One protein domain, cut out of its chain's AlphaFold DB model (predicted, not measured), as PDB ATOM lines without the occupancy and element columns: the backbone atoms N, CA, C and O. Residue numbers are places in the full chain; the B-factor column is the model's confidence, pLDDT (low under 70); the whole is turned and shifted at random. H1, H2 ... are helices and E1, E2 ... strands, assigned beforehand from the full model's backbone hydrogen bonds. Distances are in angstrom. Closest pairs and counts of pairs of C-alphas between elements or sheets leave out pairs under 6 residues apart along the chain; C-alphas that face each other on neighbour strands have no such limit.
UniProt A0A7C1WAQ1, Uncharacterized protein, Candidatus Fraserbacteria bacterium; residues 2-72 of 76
ATOM      1  N   ASN A   2     191.360 228.283 236.503       43.72
ATOM      2  CA  ASN A   2     191.708 228.386 235.083       43.72
ATOM      3  C   ASN A   2     190.409 228.519 234.253       43.72
ATOM      4  O   ASN A   2     189.709 227.521 234.093       43.72
ATOM      5  N   PRO A   3     190.008 229.720 233.778       45.78
ATOM      6  CA  PRO A   3     188.603 229.983 233.429       45.78
ATOM      7  C   PRO A   3     188.155 229.437 232.063       45.78
ATOM      8  O   PRO A   3     186.964 229.430 231.783       45.78
ATOM      9  N   ARG A   4     189.082 228.970 231.220       59.06
ATOM     10  CA  ARG A   4     188.870 228.128 230.015       59.06
ATOM     11  C   ARG A   4     190.132 227.302 229.725       59.06
ATOM     12  O   ARG A   4     190.500 227.068 228.577       59.06
ATOM     13  N   GLY A   5     190.877 226.997 230.783       60.44
ATOM     14  CA  GLY A   5     192.259 226.569 230.676       60.44
ATOM     15  C   GLY A   5     192.361 225.082 230.425       60.44
ATOM     16  O   GLY A   5     191.712 224.292 231.100       60.44
ATOM     17  N   ARG A   6     193.179 224.740 229.436       83.69
ATOM     18  CA  ARG A   6     193.647 223.389 229.151       83.69
ATOM     19  C   ARG A   6     193.903 222.594 230.436       83.69
ATOM     20  O   ARG A   6     194.559 223.119 231.332       83.69
ATOM     21  N   ILE A   7     193.405 221.361 230.499       91.12
ATOM     22  CA  ILE A   7     193.707 220.441 231.600       91.12
ATOM     23  C   ILE A   7     195.186 220.061 231.483       91.12
ATOM     24  O   ILE A   7     195.636 219.673 230.398       91.12
ATOM     25  N   GLN A   8     195.938 220.196 232.575       94.25
ATOM     26  CA  GLN A   8     197.361 219.875 232.630       94.25
ATOM     27  C   GLN A   8     197.645 218.752 233.625       94.25
ATOM     28  O   GLN A   8     196.955 218.568 234.629       94.25
ATOM     29  N   ARG A   9     198.699 217.991 233.350       95.12
ATOM     30  CA  ARG A   9     199.259 217.012 234.270       95.12
ATOM     31  C   ARG A   9     199.719 217.722 235.537       95.12
ATOM     32  O   ARG A   9     200.469 218.689 235.480       95.12
ATOM     33  N   GLY A  10     199.312 217.198 236.687       94.19
ATOM     34  CA  GLY A  10     199.583 217.813 237.984       94.19
ATOM     35  C   GLY A  10     198.481 218.751 238.480       94.19
ATOM     36  O   GLY A  10     198.495 219.095 239.661       94.19
ATOM     37  N   ASP A  11     197.503 219.110 237.643       94.56
ATOM     38  CA  ASP A  11     196.324 219.833 238.118       94.56
ATOM     39  C   ASP A  11     195.527 218.981 239.115       94.56
ATOM     40  O   ASP A  11     195.444 217.751 239.003       94.56
ATOM     41  N   VAL A  12     194.889 219.659 240.071       93.56
ATOM     42  CA  VAL A  12     193.975 219.043 241.035       93.56
ATOM     43  C   VAL A  12     192.563 219.565 240.810       93.56
ATOM     44  O   VAL A  12     192.323 220.773 240.831       93.56
ATOM     45  N   PHE A  13     191.618 218.643 240.644       92.44
ATOM     46  CA  PHE A  13     190.195 218.939 240.472       92.44
ATOM     47  C   PHE A  13     189.353 218.212 241.518       92.44
ATOM     48  O   PHE A  13     189.776 217.200 242.067       92.44
ATOM     49  N   ILE A  14     188.140 218.704 241.774       91.38
ATOM     50  CA  ILE A  14     187.117 217.950 242.507       91.38
ATOM     51  C   ILE A  14     186.293 217.161 241.491       91.38
ATOM     52  O   ILE A  14     185.793 217.737 240.525       91.38
ATOM     53  N   ALA A  15     186.155 215.854 241.708       88.81
ATOM     54  CA  ALA A  15     185.346 214.986 240.865       88.81
ATOM     55  C   ALA A  15     184.392 214.134 241.705       88.81
ATOM     56  O   ALA A  15     184.777 213.555 242.726       88.81
ATOM     57  N   ALA A  16     183.148 214.026 241.241       86.69
ATOM     58  CA  ALA A  16     182.204 213.041 241.746       86.69
ATOM     59  C   ALA A  16     182.604 211.650 241.238       86.69
ATOM     60  O   ALA A  16     182.874 211.466 240.049       86.69
ATOM     61  N   TYR A  17     182.621 210.658 242.125       74.38
ATOM     62  CA  TYR A  17     182.826 209.262 241.751       74.38
ATOM     63  C   TYR A  17     181.685 208.403 242.295       74.38
ATOM     64  O   TYR A  17     181.147 208.637 243.379       74.38
ATOM     65  N   ALA A  18     181.312 207.391 241.517       69.69
ATOM     66  CA  ALA A  18     180.347 206.381 241.912       69.69
ATOM     67  C   ALA A  18     181.043 205.026 241.881       69.69
ATOM     68  O   ALA A  18     181.616 204.639 240.856       69.69
ATOM     69  N   PHE A  19     181.001 204.290 242.990       63.75
ATOM     70  CA  PHE A  19     181.488 202.923 242.965       63.75
ATOM     71  C   PHE A  19     180.558 202.065 242.095       63.75
ATOM     72  O   PHE A  19     179.337 202.158 242.236       63.75
ATOM     73  N   PRO A  20     181.090 201.193 241.218       60.59
ATOM     74  CA  PRO A  20     180.261 200.358 240.347       60.59
ATOM     75  C   PRO A  20     179.219 199.516 241.102       60.59
ATOM     76  O   PRO A  20     178.127 199.299 240.586       60.59
ATOM     77  N   HIS A  21     179.528 199.098 242.336       64.06
ATOM     78  CA  HIS A  21     178.633 198.327 243.204       64.06
ATOM     79  C   HIS A  21     177.546 199.170 243.900       64.06
ATOM     80  O   HIS A  21     176.577 198.611 244.402       64.06
ATOM     81  N   GLU A  22     177.661 200.504 243.906       56.12
ATOM     82  CA  GLU A  22     176.667 201.428 244.481       56.12
ATOM     83  C   GLU A  22     175.627 201.899 243.437       56.12
ATOM     84  O   GLU A  22     174.696 202.627 243.781       56.12
ATOM     85  N   ARG A  23     175.715 201.463 242.165       52.81
ATOM     86  CA  ARG A  23     174.802 201.899 241.082       52.81
ATOM     87  C   ARG A  23     173.312 201.637 241.359       52.81
ATOM     88  O   ARG A  23     172.479 202.342 240.802       52.81
ATOM     89  N   GLY A  24     172.969 200.678 242.223       49.09
ATOM     90  CA  GLY A  24     171.582 200.407 242.631       49.09
ATOM     91  C   GLY A  24     171.016 201.354 243.702       49.09
ATOM     92  O   GLY A  24     169.803 201.401 243.880       49.09
ATOM     93  N   ALA A  25     171.865 202.118 244.401       47.50
ATOM     94  CA  ALA A  25     171.460 202.996 245.506       47.50
ATOM     95  C   ALA A  25     171.153 204.442 245.067       47.50
ATOM     96  O   ALA A  25     170.571 205.214 245.826       47.50
ATOM     97  N   VAL A  26     171.502 204.813 243.830       49.44
ATOM     98  CA  VAL A  26     171.331 206.180 243.298       49.44
ATOM     99  C   VAL A  26     169.850 206.529 243.050       49.44
ATOM    100  O   VAL A  26     169.495 207.697 242.926       49.44
ATOM    101  N   SER A  27     168.957 205.535 243.068       45.62
ATOM    102  CA  SER A  27     167.501 205.686 242.920       45.62
ATOM    103  C   SER A  27     166.815 206.393 244.102       45.62
ATOM    104  O   SER A  27     165.644 206.746 243.999       45.62
ATOM    105  N   ALA A  28     167.511 206.588 245.229       44.72
ATOM    106  CA  ALA A  28     166.948 207.126 246.466       44.72
ATOM    107  C   ALA A  28     167.579 208.477 246.853       44.72
ATOM    108  O   ALA A  28     168.349 208.576 247.799       44.72
ATOM    109  N   GLY A  29     167.249 209.539 246.114       45.22
ATOM    110  CA  GLY A  29     167.098 210.900 246.658       45.22
ATOM    111  C   GLY A  29     168.300 211.651 247.266       45.22
ATOM    112  O   GLY A  29     168.124 212.819 247.595       45.22
ATOM    113  N   SER A  30     169.504 211.080 247.391       43.09
ATOM    114  CA  SER A  30     170.704 211.788 247.890       43.09
ATOM    115  C   SER A  30     171.844 211.801 246.861       43.09
ATOM    116  O   SER A  30     173.003 211.550 247.186       43.09
ATOM    117  N   GLY A  31     171.496 212.040 245.594       45.78
ATOM    118  CA  GLY A  31     172.337 211.872 244.401       45.78
ATOM    119  C   GLY A  31     173.522 212.831 244.235       45.78
ATOM    120  O   GLY A  31     173.823 213.223 243.112       45.78
ATOM    121  N   LEU A  32     174.217 213.193 245.310       49.59
ATOM    122  CA  LEU A  32     175.583 213.692 245.214       49.59
ATOM    123  C   LEU A  32     176.497 212.477 245.368       49.59
ATOM    124  O   LEU A  32     176.717 211.983 246.475       49.59
ATOM    125  N   GLY A  33     176.978 211.946 244.239       57.28
ATOM    126  CA  GLY A  33     178.083 210.989 244.261       57.28
ATOM    127  C   GLY A  33     179.191 211.548 245.150       57.28
ATOM    128  O   GLY A  33     179.427 212.755 245.144       57.28
ATOM    129  N   LYS A  34     179.825 210.700 245.966       72.75
ATOM    130  CA  LYS A  34     180.899 211.152 246.858       72.75
ATOM    131  C   LYS A  34     181.904 211.944 246.009       72.75
ATOM    132  O   LYS A  34     182.354 211.455 244.977       72.75
ATOM    133  N   GLU A  35     182.228 213.166 246.408       84.50
ATOM    134  CA  GLU A  35     183.229 213.981 245.720       84.50
ATOM    135  C   GLU A  35     184.600 213.754 246.352       84.50
ATOM    136  O   GLU A  35     184.718 213.587 247.571       84.50
ATOM    137  N   ARG A  36     185.650 213.714 245.532       86.94
ATOM    138  CA  ARG A  36     187.039 213.657 245.998       86.94
ATOM    139  C   ARG A  36     187.939 214.556 245.154       86.94
ATOM    140  O   ARG A  36     187.684 214.711 243.959       86.94
ATOM    141  N   PRO A  37     189.013 215.098 245.750       92.31
ATOM    142  CA  PRO A  37     190.108 215.648 244.973       92.31
ATOM    143  C   PRO A  37     190.763 214.548 244.129       92.31
ATOM    144  O   PRO A  37     190.976 213.431 244.606       92.31
ATOM    145  N   ILE A  38     191.078 214.866 242.879       93.25
ATOM    146  CA  ILE A  38     191.789 214.009 241.930       93.25
ATOM    147  C   ILE A  38     192.996 214.757 241.363       93.25
ATOM    148  O   ILE A  38     192.907 215.954 241.107       93.25
ATOM    149  N   LEU A  39     194.108 214.052 241.160       94.44
ATOM    150  CA  LEU A  39     195.321 214.557 240.516       94.44
ATOM    151  C   LEU A  39     195.385 214.053 239.074       94.44
ATOM    152  O   LEU A  39     195.319 212.843 238.846       94.44
ATOM    153  N   ILE A  40     195.557 214.950 238.107       95.75
ATOM    154  CA  ILE A  40     195.701 214.569 236.697       95.75
ATOM    155  C   ILE A  40     197.080 213.945 236.453       95.75
ATOM    156  O   ILE A  40     198.106 214.578 236.704       95.75
ATOM    157  N   LEU A  41     197.111 212.714 235.929       95.31
ATOM    158  CA  LEU A  41     198.356 212.011 235.584       95.31
ATOM    159  C   LEU A  41     198.619 211.918 234.081       95.31
ATOM    160  O   LEU A  41     199.778 211.749 233.688       95.31
ATOM    161  N   GLN A  42     197.568 212.002 233.265       95.81
ATOM    162  CA  GLN A  42     197.660 211.986 231.805       95.81
ATOM    163  C   GLN A  42     198.468 213.182 231.288       95.81
ATOM    164  O   GLN A  42     198.456 214.251 231.898       95.81
ATOM    165  N   ASN A  43     199.197 212.985 230.187       94.88
ATOM    166  CA  ASN A  43     200.030 214.024 229.583       94.88
ATOM    167  C   ASN A  43     199.183 215.169 228.988       94.88
ATOM    168  O   ASN A  43     198.013 214.993 228.645       94.88
ATOM    169  N   ASP A  44     199.796 216.346 228.850       93.94
ATOM    170  CA  ASP A  44     199.106 217.568 228.416       93.94
ATOM    171  C   ASP A  44     198.613 217.516 226.967       93.94
ATOM    172  O   ASP A  44     197.643 218.196 226.630       93.94
ATOM    173  N   GLU A  45     199.259 216.733 226.102       91.56
ATOM    174  CA  GLU A  45     198.842 216.584 224.707       91.56
ATOM    175  C   GLU A  45     197.487 215.870 224.632       91.56
ATOM    176  O   GLU A  45     196.535 216.392 224.042       91.56
ATOM    177  N   ASP A  46     197.360 214.738 225.325       92.88
ATOM    178  CA  ASP A  46     196.139 213.939 225.354       92.88
ATOM    179  C   ASP A  46     195.012 214.631 226.128       92.88
ATOM    180  O   ASP A  46     193.860 214.584 225.703       92.88
ATOM    181  N   ASN A  47     195.322 215.328 227.226       92.50
ATOM    182  CA  ASN A  47     194.332 216.082 228.013       92.50
ATOM    183  C   ASN A  47     193.579 217.143 227.201       92.50
ATOM    184  O   ASN A  47     192.466 217.530 227.556       92.50
ATOM    185  N   ASN A  48     194.201 217.646 226.135       86.44
ATOM    186  CA  ASN A  48     193.670 218.727 225.311       86.44
ATOM    187  C   ASN A  48     193.233 218.252 223.922       86.44
ATOM    188  O   ASN A  48     192.887 219.069 223.062       86.44
ATOM    189  N   ASN A  49     193.223 216.936 223.707       88.88
ATOM    190  CA  ASN A  49     192.792 216.332 222.464       88.88
ATOM    191  C   ASN A  49     191.265 216.178 222.444       88.88
ATOM    192  O   ASN A  49     190.684 215.384 223.175       88.88
ATOM    193  N   GLN A  50     190.603 216.892 221.534       86.25
ATOM    194  CA  GLN A  50     189.140 216.877 221.408       86.25
ATOM    195  C   GLN A  50     188.559 215.500 221.042       86.25
ATOM    196  O   GLN A  50     187.366 215.275 221.233       86.25
ATOM    197  N   ARG A  51     189.374 214.578 220.513       88.94
ATOM    198  CA  ARG A  51     188.947 213.202 220.213       88.94
ATOM    199  C   ARG A  51     188.926 212.305 221.452       88.94
ATOM    200  O   ARG A  51     188.286 211.258 221.412       88.94
ATOM    201  N   TYR A  52     189.593 212.711 222.531       84.94
ATOM    202  CA  TYR A  52     189.698 211.963 223.779       84.94
ATOM    203  C   TYR A  52     189.048 212.767 224.911       84.94
ATOM    204  O   TYR A  52     189.723 213.503 225.622       84.94
ATOM    205  N   PRO A  53     187.725 212.638 225.116       85.00
ATOM    206  CA  PRO A  53     187.009 213.407 226.138       85.00
ATOM    207  C   PRO A  53     187.287 212.925 227.573       85.00
ATOM    208  O   PRO A  53     186.668 213.413 228.516       85.00
ATOM    209  N   LEU A  54     188.160 211.929 227.742       91.38
ATOM    210  CA  LEU A  54     188.479 211.304 229.019       91.38
ATOM    211  C   LEU A  54     189.898 211.670 229.443       91.38
ATOM    212  O   LEU A  54     190.800 211.789 228.615       91.38
ATOM    213  N   VAL A  55     190.085 211.782 230.756       92.25
ATOM    214  CA  VAL A  55     191.377 212.076 231.373       92.25
ATOM    215  C   VAL A  55     191.690 211.021 232.428       92.25
ATOM    216  O   VAL A  55     190.829 210.671 233.238       92.25
ATOM    217  N   LEU A  56     192.929 210.528 232.441       94.75
ATOM    218  CA  LEU A  56     193.443 209.684 233.514       94.75
ATOM    219  C   LEU A  56     193.858 210.537 234.717       94.75
ATOM    220  O   LEU A  56     194.745 211.394 234.635       94.75
ATOM    221  N   ALA A  57     193.252 210.238 235.860       93.44
ATOM    222  CA  ALA A  57     193.529 210.884 237.130       93.44
ATOM    223  C   ALA A  57     193.592 209.856 238.263       93.44
ATOM    224  O   ALA A  57     193.056 208.752 238.144       93.44
ATOM    225  N   VAL A  58     194.221 210.234 239.373       92.50
ATOM    226  CA  VAL A  58     194.266 209.426 240.599       92.50
ATOM    227  C   VAL A  58     193.544 210.129 241.743       92.50
ATOM    228  O   VAL A  58     193.698 211.339 241.909       92.50
ATOM    229  N   PRO A  59     192.743 209.405 242.540       90.50
ATOM    230  CA  PRO A  59     192.050 209.991 243.677       90.50
ATOM    231  C   PRO A  59     193.025 210.316 244.808       90.50
ATOM    232  O   PRO A  59     193.878 209.509 245.167       90.50
ATOM    233  N   ILE A  60     192.837 211.479 245.422       90.12
ATOM    234  CA  ILE A  60     193.528 211.891 246.641       90.12
ATOM    235  C   ILE A  60     192.622 211.565 247.832       90.12
ATOM    236  O   ILE A  60     191.401 211.751 247.798       90.12
ATOM    237  N   THR A  61     193.211 211.064 248.917       85.25
ATOM    238  CA  THR A  61     192.488 210.786 250.158       85.25
ATOM    239  C   THR A  61     193.213 211.358 251.365       85.25
ATOM    240  O   THR A  61     194.435 211.331 251.451       85.25
ATOM    241  N   THR A  62     192.440 211.863 252.324       83.12
ATOM    242  CA  THR A  62     192.931 212.270 253.647       83.12
ATOM    243  C   THR A  62     192.894 211.118 254.650       83.12
ATOM    244  O   THR A  62     193.300 211.287 255.802       83.12
ATOM    245  N   GLN A  63     192.384 209.949 254.243       73.25
ATOM    246  CA  GLN A  63     192.251 208.798 255.117       73.25
ATOM    247  C   GLN A  63     193.639 208.268 255.473       73.25
ATOM    248  O   GLN A  63     194.263 207.527 254.722       73.25
ATOM    249  N   LYS A  64     194.097 208.623 256.672       58.47
ATOM    250  CA  LYS A  64     195.283 208.045 257.301       58.47
ATOM    251  C   LYS A  64     194.950 206.642 257.799       58.47
ATOM    252  O   LYS A  64     194.859 206.397 259.000       58.47
ATOM    253  N   ILE A  65     194.726 205.700 256.886       59.38
ATOM    254  CA  ILE A  65     194.914 204.296 257.244       59.38
ATOM    255  C   ILE A  65     196.364 204.179 257.725       59.38
ATOM    256  O   ILE A  65     197.264 204.745 257.111       59.38
ATOM    257  N   LYS A  66     196.620 203.465 258.828       55.31
ATOM    258  CA  LYS A  66     197.983 203.220 259.361       55.31
ATOM    259  C   LYS A  66     198.892 202.434 258.391       55.31
ATOM    260  O   LYS A  66     199.921 201.906 258.790       55.31
ATOM    261  N   ARG A  67     198.474 202.303 257.136       61.16
ATOM    262  CA  ARG A  67     199.057 201.516 256.070       61.16
ATOM    263  C   ARG A  67     199.015 202.381 254.816       61.16
ATOM    264  O   ARG A  67     197.996 202.431 254.140       61.16
ATOM    265  N   VAL A  68     200.106 203.106 254.595       67.69
ATOM    266  CA  VAL A  68     200.454 203.673 253.290       67.69
ATOM    267  C   VAL A  68     200.987 202.492 252.484       67.69
ATOM    268  O   VAL A  68     201.922 201.826 252.937       67.69
ATOM    269  N   TYR A  69     200.333 202.142 251.380       74.06
ATOM    270  CA  TYR A  69     200.829 201.086 250.501       74.06
ATOM    271  C   TYR A  69     202.026 201.605 249.691       74.06
ATOM    272  O   TYR A  69     202.190 202.810 249.542       74.06
ATOM    273  N   GLU A  70     202.866 200.720 249.146       80.25
ATOM    274  CA  GLU A  70     204.014 201.138 248.314       80.25
ATOM    275  C   GLU A  70     203.607 202.018 247.123       80.25
ATOM    276  O   GLU A  70     204.412 202.801 246.628       80.25
ATOM    277  N   GLN A  71     202.362 201.887 246.657       82.50
ATOM    278  CA  GLN A  71     201.823 202.663 245.543       82.50
ATOM    279  C   GLN A  71     201.269 204.033 245.965       82.50
ATOM    280  O   GLN A  71     200.972 204.857 245.099       82.50
ATOM    281  N   ASP A  72     201.109 204.281 247.266       84.44
ATOM    282  CA  ASP A  72     200.578 205.537 247.783       84.44
ATOM    283  C   ASP A  72     201.698 206.576 247.909       84.44
ATOM    284  O   ASP A  72     202.777 206.309 248.438       84.44
TER     285      ASP A  72
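Overview. This is residues 2 to 72 of the 76 residues of an uncharacterized protein of Candidatus Fraserbacteria bacterium (UniProt A0A7C1WAQ1). This loose model has little regular structure: a small three-stranded sheet, E1 - E2 - E3, with the loop of residues 18 to 33 at one end, short helix H1 past the other, and residues 63 to 71 sticking out. The 71 printed residues, mostly strand by class with 20 in named elements, run E1, E2, H1, E3; the sheet is antiparallel. The radius of gyration of the C-alphas is 15.1 A, the spans 37 by 34 by 21 A.

Arrangement. Inner strand E2, residues 34 to 40, forms a hairpin with E1, residues 12 to 17, antiparallel at 140 degrees; N 13 and O 38 are 3.0 A apart. E3, residues 57 to 59, is antiparallel to E2 at 134 degrees, with N 39 and O 58 2.8 A apart. H1, residues 44 to 47, is not on the sheet and is too short for an O i to N i+4 pair; its one O i to N i+3 pair is out of range.

Along the chain. E1 spans 14.8 A from C-alpha 12 at (193.975, 219.043, 241.035); E2 spans 18.3 A, H1 5.0 A, and E3 6.8 A to C-alpha 59 at (192.050, 209.991, 243.677).

Size, cuts and confidence. The C-alphas farthest apart, of Arg 51 and Lys 66, are 41.4 A apart. The printed part has no cut; the E1 to E2 link is long. Residues 2 to 5, 18 to 33 and 64 to 68 have pLDDT under 70.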